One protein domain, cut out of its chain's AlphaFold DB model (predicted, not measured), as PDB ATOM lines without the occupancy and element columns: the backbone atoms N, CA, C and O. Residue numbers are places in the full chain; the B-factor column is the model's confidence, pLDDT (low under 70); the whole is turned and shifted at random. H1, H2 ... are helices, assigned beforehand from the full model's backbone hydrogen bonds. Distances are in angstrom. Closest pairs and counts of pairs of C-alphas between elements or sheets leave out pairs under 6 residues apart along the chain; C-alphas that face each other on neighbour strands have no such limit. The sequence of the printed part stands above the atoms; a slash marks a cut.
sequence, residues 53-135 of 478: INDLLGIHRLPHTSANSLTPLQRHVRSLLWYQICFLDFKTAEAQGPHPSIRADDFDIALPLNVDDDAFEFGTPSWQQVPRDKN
ATOM      1  N   ILE A  53      33.003 -14.525  35.947       35.84
ATOM      2  CA  ILE A  53      32.118 -14.346  37.110       35.84
ATOM      3  C   ILE A  53      32.379 -15.407  38.182       35.84
ATOM      4  O   ILE A  53      32.347 -15.077  39.363       35.84
ATOM      5  N   ASN A  54      32.722 -16.644  37.805       33.59
ATOM      6  CA  ASN A  54      33.138 -17.665  38.774       33.59
ATOM      7  C   ASN A  54      34.426 -17.267  39.518       33.59
ATOM      8  O   ASN A  54      34.533 -17.499  40.722       33.59
ATOM      9  N   ASP A  55      35.355 -16.585  38.844       43.03
ATOM     10  CA  ASP A  55      36.552 -16.020  39.482       43.03
ATOM     11  C   ASP A  55      36.231 -14.810  40.389       43.03
ATOM     12  O   ASP A  55      36.892 -14.604  41.411       43.03
ATOM     13  N   LEU A  56      35.172 -14.049  40.081       41.84
ATOM     14  CA  LEU A  56      34.647 -12.965  40.926       41.84
ATOM     15  C   LEU A  56      33.865 -13.482  42.151       41.84
ATOM     16  O   LEU A  56      33.939 -12.893  43.227       41.84
ATOM     17  N   LEU A  57      33.174 -14.617  42.032       47.12
ATOM     18  CA  LEU A  57      32.468 -15.293  43.132       47.12
ATOM     19  C   LEU A  57      33.442 -15.902  44.163       47.12
ATOM     20  O   LEU A  57      33.094 -16.094  45.329       47.12
ATOM     21  N   GLY A  58      34.696 -16.141  43.764       57.19
ATOM     22  CA  GLY A  58      35.775 -16.661  44.605       57.19
ATOM     23  C   GLY A  58      36.716 -15.608  45.195       57.19
ATOM     24  O   GLY A  58      37.735 -15.990  45.772       57.19
ATOM     25  N   ILE A  59      36.428 -14.299  45.089       62.88
ATOM     26  CA  ILE A  59      37.374 -13.250  45.528       62.88
ATOM     27  C   ILE A  59      37.812 -13.378  46.980       62.88
ATOM     28  O   ILE A  59      38.891 -12.887  47.269       62.88
ATOM     29  N   HIS A  60      37.009 -14.036  47.824       62.44
ATOM     30  CA  HIS A  60      37.179 -14.241  49.262       62.44
ATOM     31  C   HIS A  60      38.109 -15.420  49.625       62.44
ATOM     32  O   HIS A  60      38.645 -15.478  50.724       62.44
ATOM     33  N   ARG A  61      38.377 -16.357  48.707       64.94
ATOM     34  CA  ARG A  61      39.259 -17.518  48.951       64.94
ATOM     35  C   ARG A  61      40.378 -17.542  47.935       64.94
ATOM     36  O   ARG A  61      40.122 -17.338  46.758       64.94
ATOM     37  N   LEU A  62      41.628 -17.727  48.352       61.12
ATOM     38  CA  LEU A  62      42.702 -18.071  47.411       61.12
ATOM     39  C   LEU A  62      42.557 -19.567  47.095       61.12
ATOM     40  O   LEU A  62      42.780 -20.376  47.994       61.12
ATOM     41  N   PRO A  63      42.189 -19.987  45.871       56.03
ATOM     42  CA  PRO A  63      42.152 -21.411  45.568       56.03
ATOM     43  C   PRO A  63      43.570 -21.994  45.677       56.03
ATOM     44  O   PRO A  63      44.521 -21.463  45.099       56.03
ATOM     45  N   HIS A  64      43.726 -23.106  46.401       53.47
ATOM     46  CA  HIS A  64      45.029 -23.762  46.600       53.47
ATOM     47  C   HIS A  64      45.709 -24.175  45.280       53.47
ATOM     48  O   HIS A  64      46.932 -24.268  45.214       53.47
ATOM     49  N   THR A  65      44.932 -24.371  44.213       51.00
ATOM     50  CA  THR A  65      45.397 -24.681  42.854       51.00
ATOM     51  C   THR A  65      45.819 -23.454  42.032       51.00
ATOM     52  O   THR A  65      46.554 -23.620  41.064       51.00
ATOM     53  N   SER A  66      45.417 -22.232  42.409       52.56
ATOM     54  CA  SER A  66      45.677 -20.986  41.659       52.56
ATOM     55  C   SER A  66      46.498 -19.941  42.427       52.56
ATOM     56  O   SER A  66      46.827 -18.883  41.889       52.56
ATOM     57  N   ALA A  67      46.942 -20.239  43.654       52.06
ATOM     58  CA  ALA A  67      47.879 -19.376  44.385       52.06
ATOM     59  C   ALA A  67      49.155 -19.063  43.567       52.06
ATOM     60  O   ALA A  67      49.686 -17.952  43.652       52.06
ATOM     61  N   ASN A  68      49.584 -19.998  42.707       54.31
ATOM     62  CA  ASN A  68      50.699 -19.828  41.767       54.31
ATOM     63  C   ASN A  68      50.313 -19.241  40.394       54.31
ATOM     64  O   ASN A  68      51.217 -18.893  39.641       54.31
ATOM     65  N   SER A  69      49.026 -19.112  40.046       65.69
ATOM     66  CA  SER A  69      48.604 -18.574  38.740       65.69
ATOM     67  C   SER A  69      48.318 -17.072  38.756       65.69
ATOM     68  O   SER A  69      48.320 -16.445  37.700       65.69
ATOM     69  N   LEU A  70      48.092 -16.477  39.932       76.12
ATOM     70  CA  LEU A  70      47.861 -15.038  40.057       76.12
ATOM     71  C   LEU A  70      49.176 -14.255  40.090       76.12
ATOM     72  O   LEU A  70      50.091 -14.558  40.861       76.12
ATOM     73  N   THR A  71      49.241 -13.188  39.297       84.19
ATOM     74  CA  THR A  71      50.344 -12.220  39.347       84.19
ATOM     75  C   THR A  71      50.358 -11.467  40.689       84.19
ATOM     76  O   THR A  71      49.311 -11.340  41.336       84.19
ATOM     77  N   PRO A  72      51.511 -10.923  41.131       84.81
ATOM     78  CA  PRO A  72      51.582 -10.112  42.349       84.81
ATOM     79  C   PRO A  72      50.571  -8.958  42.369       84.81
ATOM     80  O   PRO A  72      49.909  -8.753  43.384       84.81
ATOM     81  N   LEU A  73      50.395  -8.278  41.230       84.31
ATOM     82  CA  LEU A  73      49.422  -7.198  41.072       84.31
ATOM     83  C   LEU A  73      47.986  -7.691  41.289       84.31
ATOM     84  O   LEU A  73      47.249  -7.107  42.076       84.31
ATOM     85  N   GLN A  74      47.593  -8.801  40.656       83.81
ATOM     86  CA  GLN A  74      46.247  -9.365  40.821       83.81
ATOM     87  C   GLN A  74      45.956  -9.740  42.277       83.81
ATOM     88  O   GLN A  74      44.869  -9.452  42.777       83.81
ATOM     89  N   ARG A  75      46.922 -10.340  42.989       83.81
ATOM     90  CA  ARG A  75      46.753 -10.648  44.422       83.81
ATOM     91  C   ARG A  75      46.590  -9.376  45.255       83.81
ATOM     92  O   ARG A  75      45.757  -9.347  46.162       83.81
ATOM     93  N   HIS A  76      47.367  -8.340  44.946       85.12
ATOM     94  CA  HIS A  76      47.314  -7.064  45.650       85.12
ATOM     95  C   HIS A  76      45.966  -6.358  45.450       85.12
ATOM     96  O   HIS A  76      45.283  -6.062  46.428       85.12
ATOM     97  N   VAL A  77      45.519  -6.210  44.198       85.62
ATOM     98  CA  VAL A  77      44.212  -5.628  43.848       85.62
ATOM     99  C   VAL A  77      43.071  -6.390  44.514       85.62
ATOM    100  O   VAL A  77      42.169  -5.786  45.090       85.62
ATOM    101  N   ARG A  78      43.126  -7.725  44.513       86.88
ATOM    102  CA  ARG A  78      42.106  -8.543  45.173       86.88
ATOM    103  C   ARG A  78      42.047  -8.299  46.681       86.88
ATOM    104  O   ARG A  78      40.959  -8.256  47.244       86.88
ATOM    105  N   SER A  79      43.201  -8.106  47.317       88.56
ATOM    106  CA  SER A  79      43.280  -7.772  48.742       88.56
ATOM    107  C   SER A  79      42.670  -6.392  49.011       88.56
ATOM    108  O   SER A  79      41.819  -6.270  49.887       88.56
ATOM    109  N   LEU A  80      43.008  -5.373  48.213       88.31
ATOM    110  CA  LEU A  80      42.413  -4.031  48.326       88.31
ATOM    111  C   LEU A  80      40.880  -4.074  48.215       88.31
ATOM    112  O   LEU A  80      40.169  -3.568  49.085       88.31
ATOM    113  N   LEU A  81      40.365  -4.743  47.180       87.81
ATOM    114  CA  LEU A  81      38.926  -4.881  46.954       87.81
ATOM    115  C   LEU A  81      38.237  -5.622  48.100       87.81
ATOM    116  O   LEU A  81      37.194  -5.183  48.581       87.81
ATOM    117  N   TRP A  82      38.827  -6.720  48.575       87.88
ATOM    118  CA  TRP A  82      38.227  -7.511  49.641       87.88
ATOM    119  C   TRP A  82      38.110  -6.733  50.951       87.88
ATOM    120  O   TRP A  82      37.048  -6.720  51.574       87.88
ATOM    121  N   TYR A  83      39.161  -6.022  51.362       88.50
ATOM    122  CA  TYR A  83      39.099  -5.231  52.592       88.50
ATOM    123  C   TYR A  83      38.156  -4.027  52.460       88.50
ATOM    124  O   TYR A  83      37.531  -3.640  53.453       88.50
ATOM    125  N   GLN A  84      37.959  -3.502  51.246       88.12
ATOM    126  CA  GLN A  84      36.910  -2.522  50.969       88.12
ATOM    127  C   GLN A  84      35.499  -3.124  51.102       88.12
ATOM    128  O   GLN A  84      34.625  -2.487  51.686       88.12
ATOM    129  N   ILE A  85      35.274  -4.362  50.651       87.75
ATOM    130  CA  ILE A  85      34.005  -5.084  50.870       87.75
ATOM    131  C   ILE A  85      33.764  -5.302  52.363       87.75
ATOM    132  O   ILE A  85      32.688  -4.994  52.868       87.75
ATOM    133  N   CYS A  86      34.780  -5.747  53.103       87.00
ATOM    134  CA  CYS A  86      34.651  -5.947  54.545       87.00
ATOM    135  C   CYS A  86      34.390  -4.628  55.305       87.00
ATOM    136  O   CYS A  86      33.865  -4.633  56.419       87.00
ATOM    137  N   PHE A  87      34.794  -3.486  54.744       86.00
ATOM    138  CA  PHE A  87      34.412  -2.170  55.244       86.00
ATOM    139  C   PHE A  87      32.936  -1.859  54.973       86.00
ATOM    140  O   PHE A  87      32.228  -1.435  55.884       86.00
ATOM    141  N   LEU A  88      32.452  -2.117  53.757       85.56
ATOM    142  CA  LEU A  88      31.049  -1.904  53.398       85.56
ATOM    143  C   LEU A  88      30.095  -2.814  54.185       85.56
ATOM    144  O   LEU A  88      29.052  -2.337  54.629       85.56
ATOM    145  N   ASP A  89      30.462  -4.076  54.428       84.81
ATOM    146  CA  ASP A  89      29.707  -4.998  55.294       84.81
ATOM    147  C   ASP A  89      29.560  -4.423  56.708       84.81
ATOM    148  O   ASP A  89      28.451  -4.318  57.229       84.81
ATOM    149  N   PHE A  90      30.658  -3.931  57.294       82.44
ATOM    150  CA  PHE A  90      30.620  -3.299  58.612       82.44
ATOM    151  C   PHE A  90      29.738  -2.042  58.638       82.44
ATOM    152  O   PHE A  90      28.928  -1.879  59.549       82.44
ATOM    153  N   LYS A  91      29.849  -1.162  57.634       80.50
ATOM    154  CA  LYS A  91      29.010   0.045  57.532       80.50
ATOM    155  C   LYS A  91      27.528  -0.286  57.346       80.50
ATOM    156  O   LYS A  91      26.681   0.391  57.921       80.50
ATOM    157  N   THR A  92      27.224  -1.333  56.586       78.50
ATOM    158  CA  THR A  92      25.850  -1.808  56.372       78.50
ATOM    159  C   THR A  92      25.268  -2.375  57.667       78.50
ATOM    160  O   THR A  92      24.148  -2.031  58.045       78.50
ATOM    161  N   ALA A  93      26.051  -3.181  58.386       75.44
ATOM    162  CA  ALA A  93      25.699  -3.720  59.696       75.44
ATOM    163  C   ALA A  93      25.449  -2.618  60.738       75.44
ATOM    164  O   ALA A  93      24.443  -2.654  61.443       75.44
ATOM    165  N   GLU A  94      26.317  -1.598  60.786       73.06
ATOM    166  CA  GLU A  94      26.171  -0.437  61.676       73.06
ATOM    167  C   GLU A  94      24.813   0.252  61.502       73.06
ATOM    168  O   GLU A  94      24.196   0.667  62.480       73.06
ATOM    169  N   ALA A  95      24.337   0.362  60.267       67.00
ATOM    170  CA  ALA A  95      23.139   1.120  59.967       67.00
ATOM    171  C   ALA A  95      21.838   0.325  59.990       67.00
ATOM    172  O   ALA A  95      20.783   0.863  60.320       67.00
ATOM    173  N   GLN A  96      21.886  -0.935  59.561       64.25
ATOM    174  CA  GLN A  96      20.691  -1.765  59.449       64.25
ATOM    175  C   GLN A  96      20.417  -2.563  60.731       64.25
ATOM    176  O   GLN A  96      19.315  -3.091  60.881       64.25
ATOM    177  N   GLY A  97      21.399  -2.664  61.634       61.03
ATOM    178  CA  GLY A  97      21.300  -3.416  62.882       61.03
ATOM    179  C   GLY A  97      21.583  -4.931  62.855       61.03
ATOM    180  O   GLY A  97      21.534  -5.514  63.941       61.03
ATOM    181  N   PRO A  98      21.888  -5.636  61.735       59.72
ATOM    182  CA  PRO A  98      22.429  -6.989  61.827       59.72
ATOM    183  C   PRO A  98      23.919  -6.954  62.198       59.72
ATOM    184  O   PRO A  98      24.614  -5.965  61.986       59.72
ATOM    185  N   HIS A  99      24.436  -8.057  62.737       66.62
ATOM    186  CA  HIS A  99      25.877  -8.231  62.929       66.62
ATOM    187  C   HIS A  99      26.611  -8.224  61.567       66.62
ATOM    188  O   HIS A  99      26.042  -8.755  60.610       66.62
ATOM    189  N   PRO A 100      27.853  -7.686  61.460       73.69
ATOM    190  CA  PRO A 100      28.672  -7.828  60.257       73.69
ATOM    191  C   PRO A 100      28.717  -9.294  59.844       73.69
ATOM    192  O   PRO A 100      29.025 -10.162  60.671       73.69
ATOM    193  N   SER A 101      28.336  -9.556  58.598       75.62
ATOM    194  CA  SER A 101      28.108 -10.913  58.112       75.62
ATOM    195  C   SER A 101      29.420 -11.648  57.854       75.62
ATOM    196  O   SER A 101      29.482 -12.862  58.030       75.62
ATOM    197  N   ILE A 102      30.483 -10.908  57.516       81.94
ATOM    198  CA  ILE A 102      31.777 -11.470  57.139       81.94
ATOM    199  C   ILE A 102      32.632 -11.742  58.387       81.94
ATOM    200  O   ILE A 102      33.058 -10.840  59.129       81.94
ATOM    201  N   ARG A 103      32.937 -13.018  58.623       76.94
ATOM    202  CA  ARG A 103      33.834 -13.480  59.689       76.94
ATOM    203  C   ARG A 103      35.260 -13.597  59.163       76.94
ATOM    204  O   ARG A 103      35.487 -13.787  57.977       76.94
ATOM    205  N   ALA A 104      36.237 -13.489  60.064       73.69
ATOM    206  CA  ALA A 104      37.647 -13.653  59.694       73.69
ATOM    207  C   ALA A 104      37.944 -15.065  59.161       73.69
ATOM    208  O   ALA A 104      38.804 -15.216  58.309       73.69
ATOM    209  N   ASP A 105      37.192 -16.069  59.622       75.00
ATOM    210  CA  ASP A 105      37.339 -17.464  59.196       75.00
ATOM    211  C   ASP A 105      36.661 -17.755  57.839       75.00
ATOM    212  O   ASP A 105      36.775 -18.863  57.316       75.00
ATOM    213  N   ASP A 106      35.937 -16.784  57.264       75.50
ATOM    214  CA  ASP A 106      35.196 -16.980  56.012       75.50
ATOM    215  C   ASP A 106      36.077 -16.770  54.767       75.50
ATOM    216  O   ASP A 106      35.672 -17.151  53.663       75.50
ATOM    217  N   PHE A 107      37.267 -16.174  54.923       79.31
ATOM    218  CA  PHE A 107      38.132 -15.757  53.818       79.31
ATOM    219  C   PHE A 107      39.632 -15.951  54.100       79.31
ATOM    220  O   PHE A 107      40.098 -15.779  55.219       79.31
ATOM    221  N   ASP A 108      40.406 -16.214  53.043       80.06
ATOM    222  CA  ASP A 108      41.856 -16.470  53.101       80.06
ATOM    223  C   ASP A 108      42.638 -15.362  52.377       80.06
ATOM    224  O   ASP A 108      43.288 -15.587  51.350       80.06
ATOM    225  N   ILE A 109      42.503 -14.118  52.846       83.50
ATOM    226  CA  ILE A 109      43.068 -12.931  52.184       83.50
ATOM    227  C   ILE A 109      43.847 -12.099  53.184       83.50
ATOM    228  O   ILE A 109      43.292 -11.495  54.104       83.50
ATOM    229  N   ALA A 110      45.158 -12.054  52.966       86.50
ATOM    230  CA  ALA A 110      46.055 -11.213  53.734       86.50
ATOM    231  C   ALA A 110      45.768  -9.726  53.487       86.50
ATOM    232  O   ALA A 110      45.253  -9.341  52.435       86.50
ATOM    233  N   LEU A 111      46.132  -8.888  54.459       89.69
ATOM    234  CA  LEU A 111      46.146  -7.442  54.264       89.69
ATOM    235  C   LEU A 111      47.009  -7.072  53.043       89.69
ATOM    236  O   LEU A 111      48.007  -7.750  52.774       89.69
ATOM    237  N   PRO A 112      46.653  -5.999  52.314       90.69
ATOM    238  CA  PRO A 112      47.493  -5.474  51.246       90.69
ATOM    239  C   PRO A 112      48.909  -5.152  51.744       90.69
ATOM    240  O   PRO A 112      49.120  -4.822  52.910       90.69
ATOM    241  N   LEU A 113      49.885  -5.236  50.843       92.44
ATOM    242  CA  LEU A 113      51.263  -4.839  51.128       92.44
ATOM    243  C   LEU A 113      51.385  -3.309  51.160       92.44
ATOM    244  O   LEU A 113      50.746  -2.618  50.369       92.44
ATOM    245  N   ASN A 114      52.245  -2.773  52.019       94.56
ATOM    246  CA  ASN A 114      52.604  -1.358  52.027       94.56
ATOM    247  C   ASN A 114      53.661  -1.086  50.950       94.56
ATOM    248  O   ASN A 114      54.863  -1.112  51.218       94.56
ATOM    249  N   VAL A 115      53.214  -0.897  49.712       93.00
ATOM    250  CA  VAL A 115      54.053  -0.622  48.537       93.00
ATOM    251  C   VAL A 115      53.461   0.526  47.724       93.00
ATOM    252  O   VAL A 115      52.305   0.890  47.931       93.00
ATOM    253  N   ASP A 116      54.275   1.113  46.850       89.44
ATOM    254  CA  ASP A 116      53.831   2.081  45.837       89.44
ATOM    255  C   ASP A 116      53.362   1.331  44.586       89.44
ATOM    256  O   ASP A 116      53.843   0.219  44.321       89.44
ATOM    257  N   ASP A 117      52.482   1.942  43.796       86.00
ATOM    258  CA  ASP A 117      51.906   1.301  42.605       86.00
ATOM    259  C   ASP A 117      52.985   0.931  41.566       86.00
ATOM    260  O   ASP A 117      52.957  -0.159  40.979       86.00
ATOM    261  N   ASP A 118      54.018   1.770  41.432       87.00
ATOM    262  CA  ASP A 118      55.161   1.574  40.530       87.00
ATOM    263  C   ASP A 118      55.929   0.266  40.799       87.00
ATOM    264  O   ASP A 118      56.640  -0.234  39.924       87.00
ATOM    265  N   ALA A 119      55.792  -0.326  41.996       88.06
ATOM    266  CA  ALA A 119      56.418  -1.605  42.330       88.06
ATOM    267  C   ALA A 119      55.884  -2.769  41.477       88.06
ATOM    268  O   ALA A 119      56.569  -3.787  41.328       88.06
ATOM    269  N   PHE A 120      54.684  -2.622  40.910       85.88
ATOM    270  CA  PHE A 120      54.049  -3.616  40.047       85.88
ATOM    271  C   PHE A 120      54.240  -3.338  38.550       85.88
ATOM    272  O   PHE A 120      54.018  -4.240  37.737       85.88
ATOM    273  N   GLU A 121      54.665  -2.133  38.166       86.69
ATOM    274  CA  GLU A 121      54.784  -1.727  36.765       86.69
ATOM    275  C   GLU A 121      56.103  -2.215  36.151       86.69
ATOM    276  O   GLU A 121      57.188  -1.749  36.490       86.69
ATOM    277  N   PHE A 122      56.022  -3.184  35.236       85.88
ATOM    278  CA  PHE A 122      57.207  -3.762  34.603       85.88
ATOM    279  C   PHE A 122      57.992  -2.718  33.800       85.88
ATOM    280  O   PHE A 122      57.445  -2.059  32.920       85.88
ATOM    281  N   GLY A 123      59.300  -2.629  34.053       82.50
ATOM    282  CA  GLY A 123      60.205  -1.717  33.347       82.50
ATOM    283  C   GLY A 123      60.442  -0.377  34.048       82.50
ATOM    284  O   GLY A 123      61.273   0.396  33.575       82.50
ATOM    285  N   THR A 124      59.787  -0.110  35.183       85.31
ATOM    286  CA  THR A 124      60.136   1.035  36.036       85.31
ATOM    287  C   THR A 124      61.370   0.723  36.897       85.31
ATOM    288  O   THR A 124      61.643  -0.444  37.196       85.31
ATOM    289  N   PRO A 125      62.119   1.743  37.359       86.75
ATOM    290  CA  PRO A 125      63.226   1.541  38.302       86.75
ATOM    291  C   PRO A 125      62.789   0.926  39.641       86.75
ATOM    292  O   PRO A 125      63.604   0.331  40.343       86.75
ATOM    293  N   SER A 126      61.513   1.090  39.993       86.19
ATOM    294  CA  SER A 126      60.916   0.641  41.252       86.19
ATOM    295  C   SER A 126      60.319  -0.767  41.176       86.19
ATOM    296  O   SER A 126      59.921  -1.299  42.217       86.19
ATOM    297  N   TRP A 127      60.254  -1.367  39.980       89.44
ATOM    298  CA  TRP A 127      59.636  -2.669  39.746       89.44
ATOM    299  C   TRP A 127      60.275  -3.779  40.580       89.44
ATOM    300  O   TRP A 127      61.499  -3.914  40.652       89.44
ATOM    301  N   GLN A 128      59.435  -4.634  41.165       85.88
ATOM    302  CA  GLN A 128      59.872  -5.800  41.923       85.88
ATOM    303  C   GLN A 128      59.164  -7.052  41.419       85.88
ATOM    304  O   GLN A 128      57.938  -7.123  41.385       85.88
ATOM    305  N   GLN A 129      59.937  -8.098  41.115       84.38
ATOM    306  CA  GLN A 129      59.377  -9.406  40.759       84.38
ATOM    307  C   GLN A 129      58.482  -9.969  41.879       84.38
ATOM    308  O   GLN A 129      57.465 -10.610  41.612       84.38
ATOM    309  N   VAL A 130      58.861  -9.717  43.136       87.12
ATOM    310  CA  VAL A 130      58.075 -10.038  44.330       87.12
ATOM    311  C   VAL A 130      58.101  -8.821  45.259       87.12
ATOM    312  O   VAL A 130      59.070  -8.667  46.008       87.12
ATOM    313  N   PRO A 131      57.073  -7.954  45.204       89.62
ATOM    314  CA  PRO A 131      56.982  -6.780  46.062       89.62
ATOM    315  C   PRO A 131      56.981  -7.149  47.548       89.62
ATOM    316  O   PRO A 131      56.427  -8.180  47.942       89.62
ATOM    317  N   ARG A 132      57.603  -6.307  48.378       89.88
ATOM    318  CA  ARG A 132      57.666  -6.468  49.839       89.88
ATOM    319  C   ARG A 132      57.244  -5.190  50.546       89.88
ATOM    320  O   ARG A 132      57.481  -4.105  50.023       89.88
ATOM    321  N   ASP A 133      56.692  -5.340  51.747       91.75
ATOM    322  CA  ASP A 133      56.328  -4.216  52.610       91.75
ATOM    323  C   ASP A 133      57.497  -3.241  52.795       91.75
ATOM    324  O   ASP A 133      58.610  -3.632  53.163       91.75
ATOM    325  N   LYS A 134      57.217  -1.959  52.567       91.06
ATOM    326  CA  LYS A 134      58.116  -0.851  52.866       91.06
ATOM    327  C   LYS A 134      57.768  -0.249  54.224       91.06
ATOM    328  O   LYS A 134      56.606  -0.196  54.627       91.06
ATOM    329  N   ASN A 135      58.791   0.256  54.906       92.81
ATOM    330  CA  ASN A 135      58.606   1.164  56.032       92.81
ATOM    331  C   ASN A 135      58.475   2.586  55.480       92.81
ATOM    332  O   ASN A 135      59.325   3.004  54.695       92.81
TER     333      ASN A 135
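Overview. This is residues 53 to 135 of the 478 residues of an uncharacterized protein of Phaeosphaeria nodorum (strain SN15 / ATCC MYA-4574 / FGSC 10173) (UniProt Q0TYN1). With little regular structure, this is one long straight helix, H2, with unnamed chain folded back along it from residue 97 and looping at the end where H2 begins; short H1 lies off to one side, before a long loop. The printed part has 83 residues with two named helices, H1 then H2, and no named strand; the class is all helix, though these hold only 30 residues. It is loose, with a radius of gyration of the C-alphas of 15.2 A, and elongated, spanning 49 by 31 by 21 A.

Along the chain. H1, residues 53 to 57, begins at C-alpha 53 (32.118, -14.346, 37.110). H2, residues 72 to 96, runs 36.3 A from C-alpha 72 (51.582, -10.112, 42.349) to C-alpha 96 (20.691, -1.765, 59.449).

Arrangement. H1 and H2 are apart, joined by a long link, residues 58 to 71. In both, every O i to N i+4 pair is within hydrogen-bond range.

Size, cuts and confidence. The C-alphas farthest apart, of Gly 97 and Gly 123, are 48.9 A apart. The printed part has no cut. pLDDT is under 70 at residues 53 to 69 and 95 to 99.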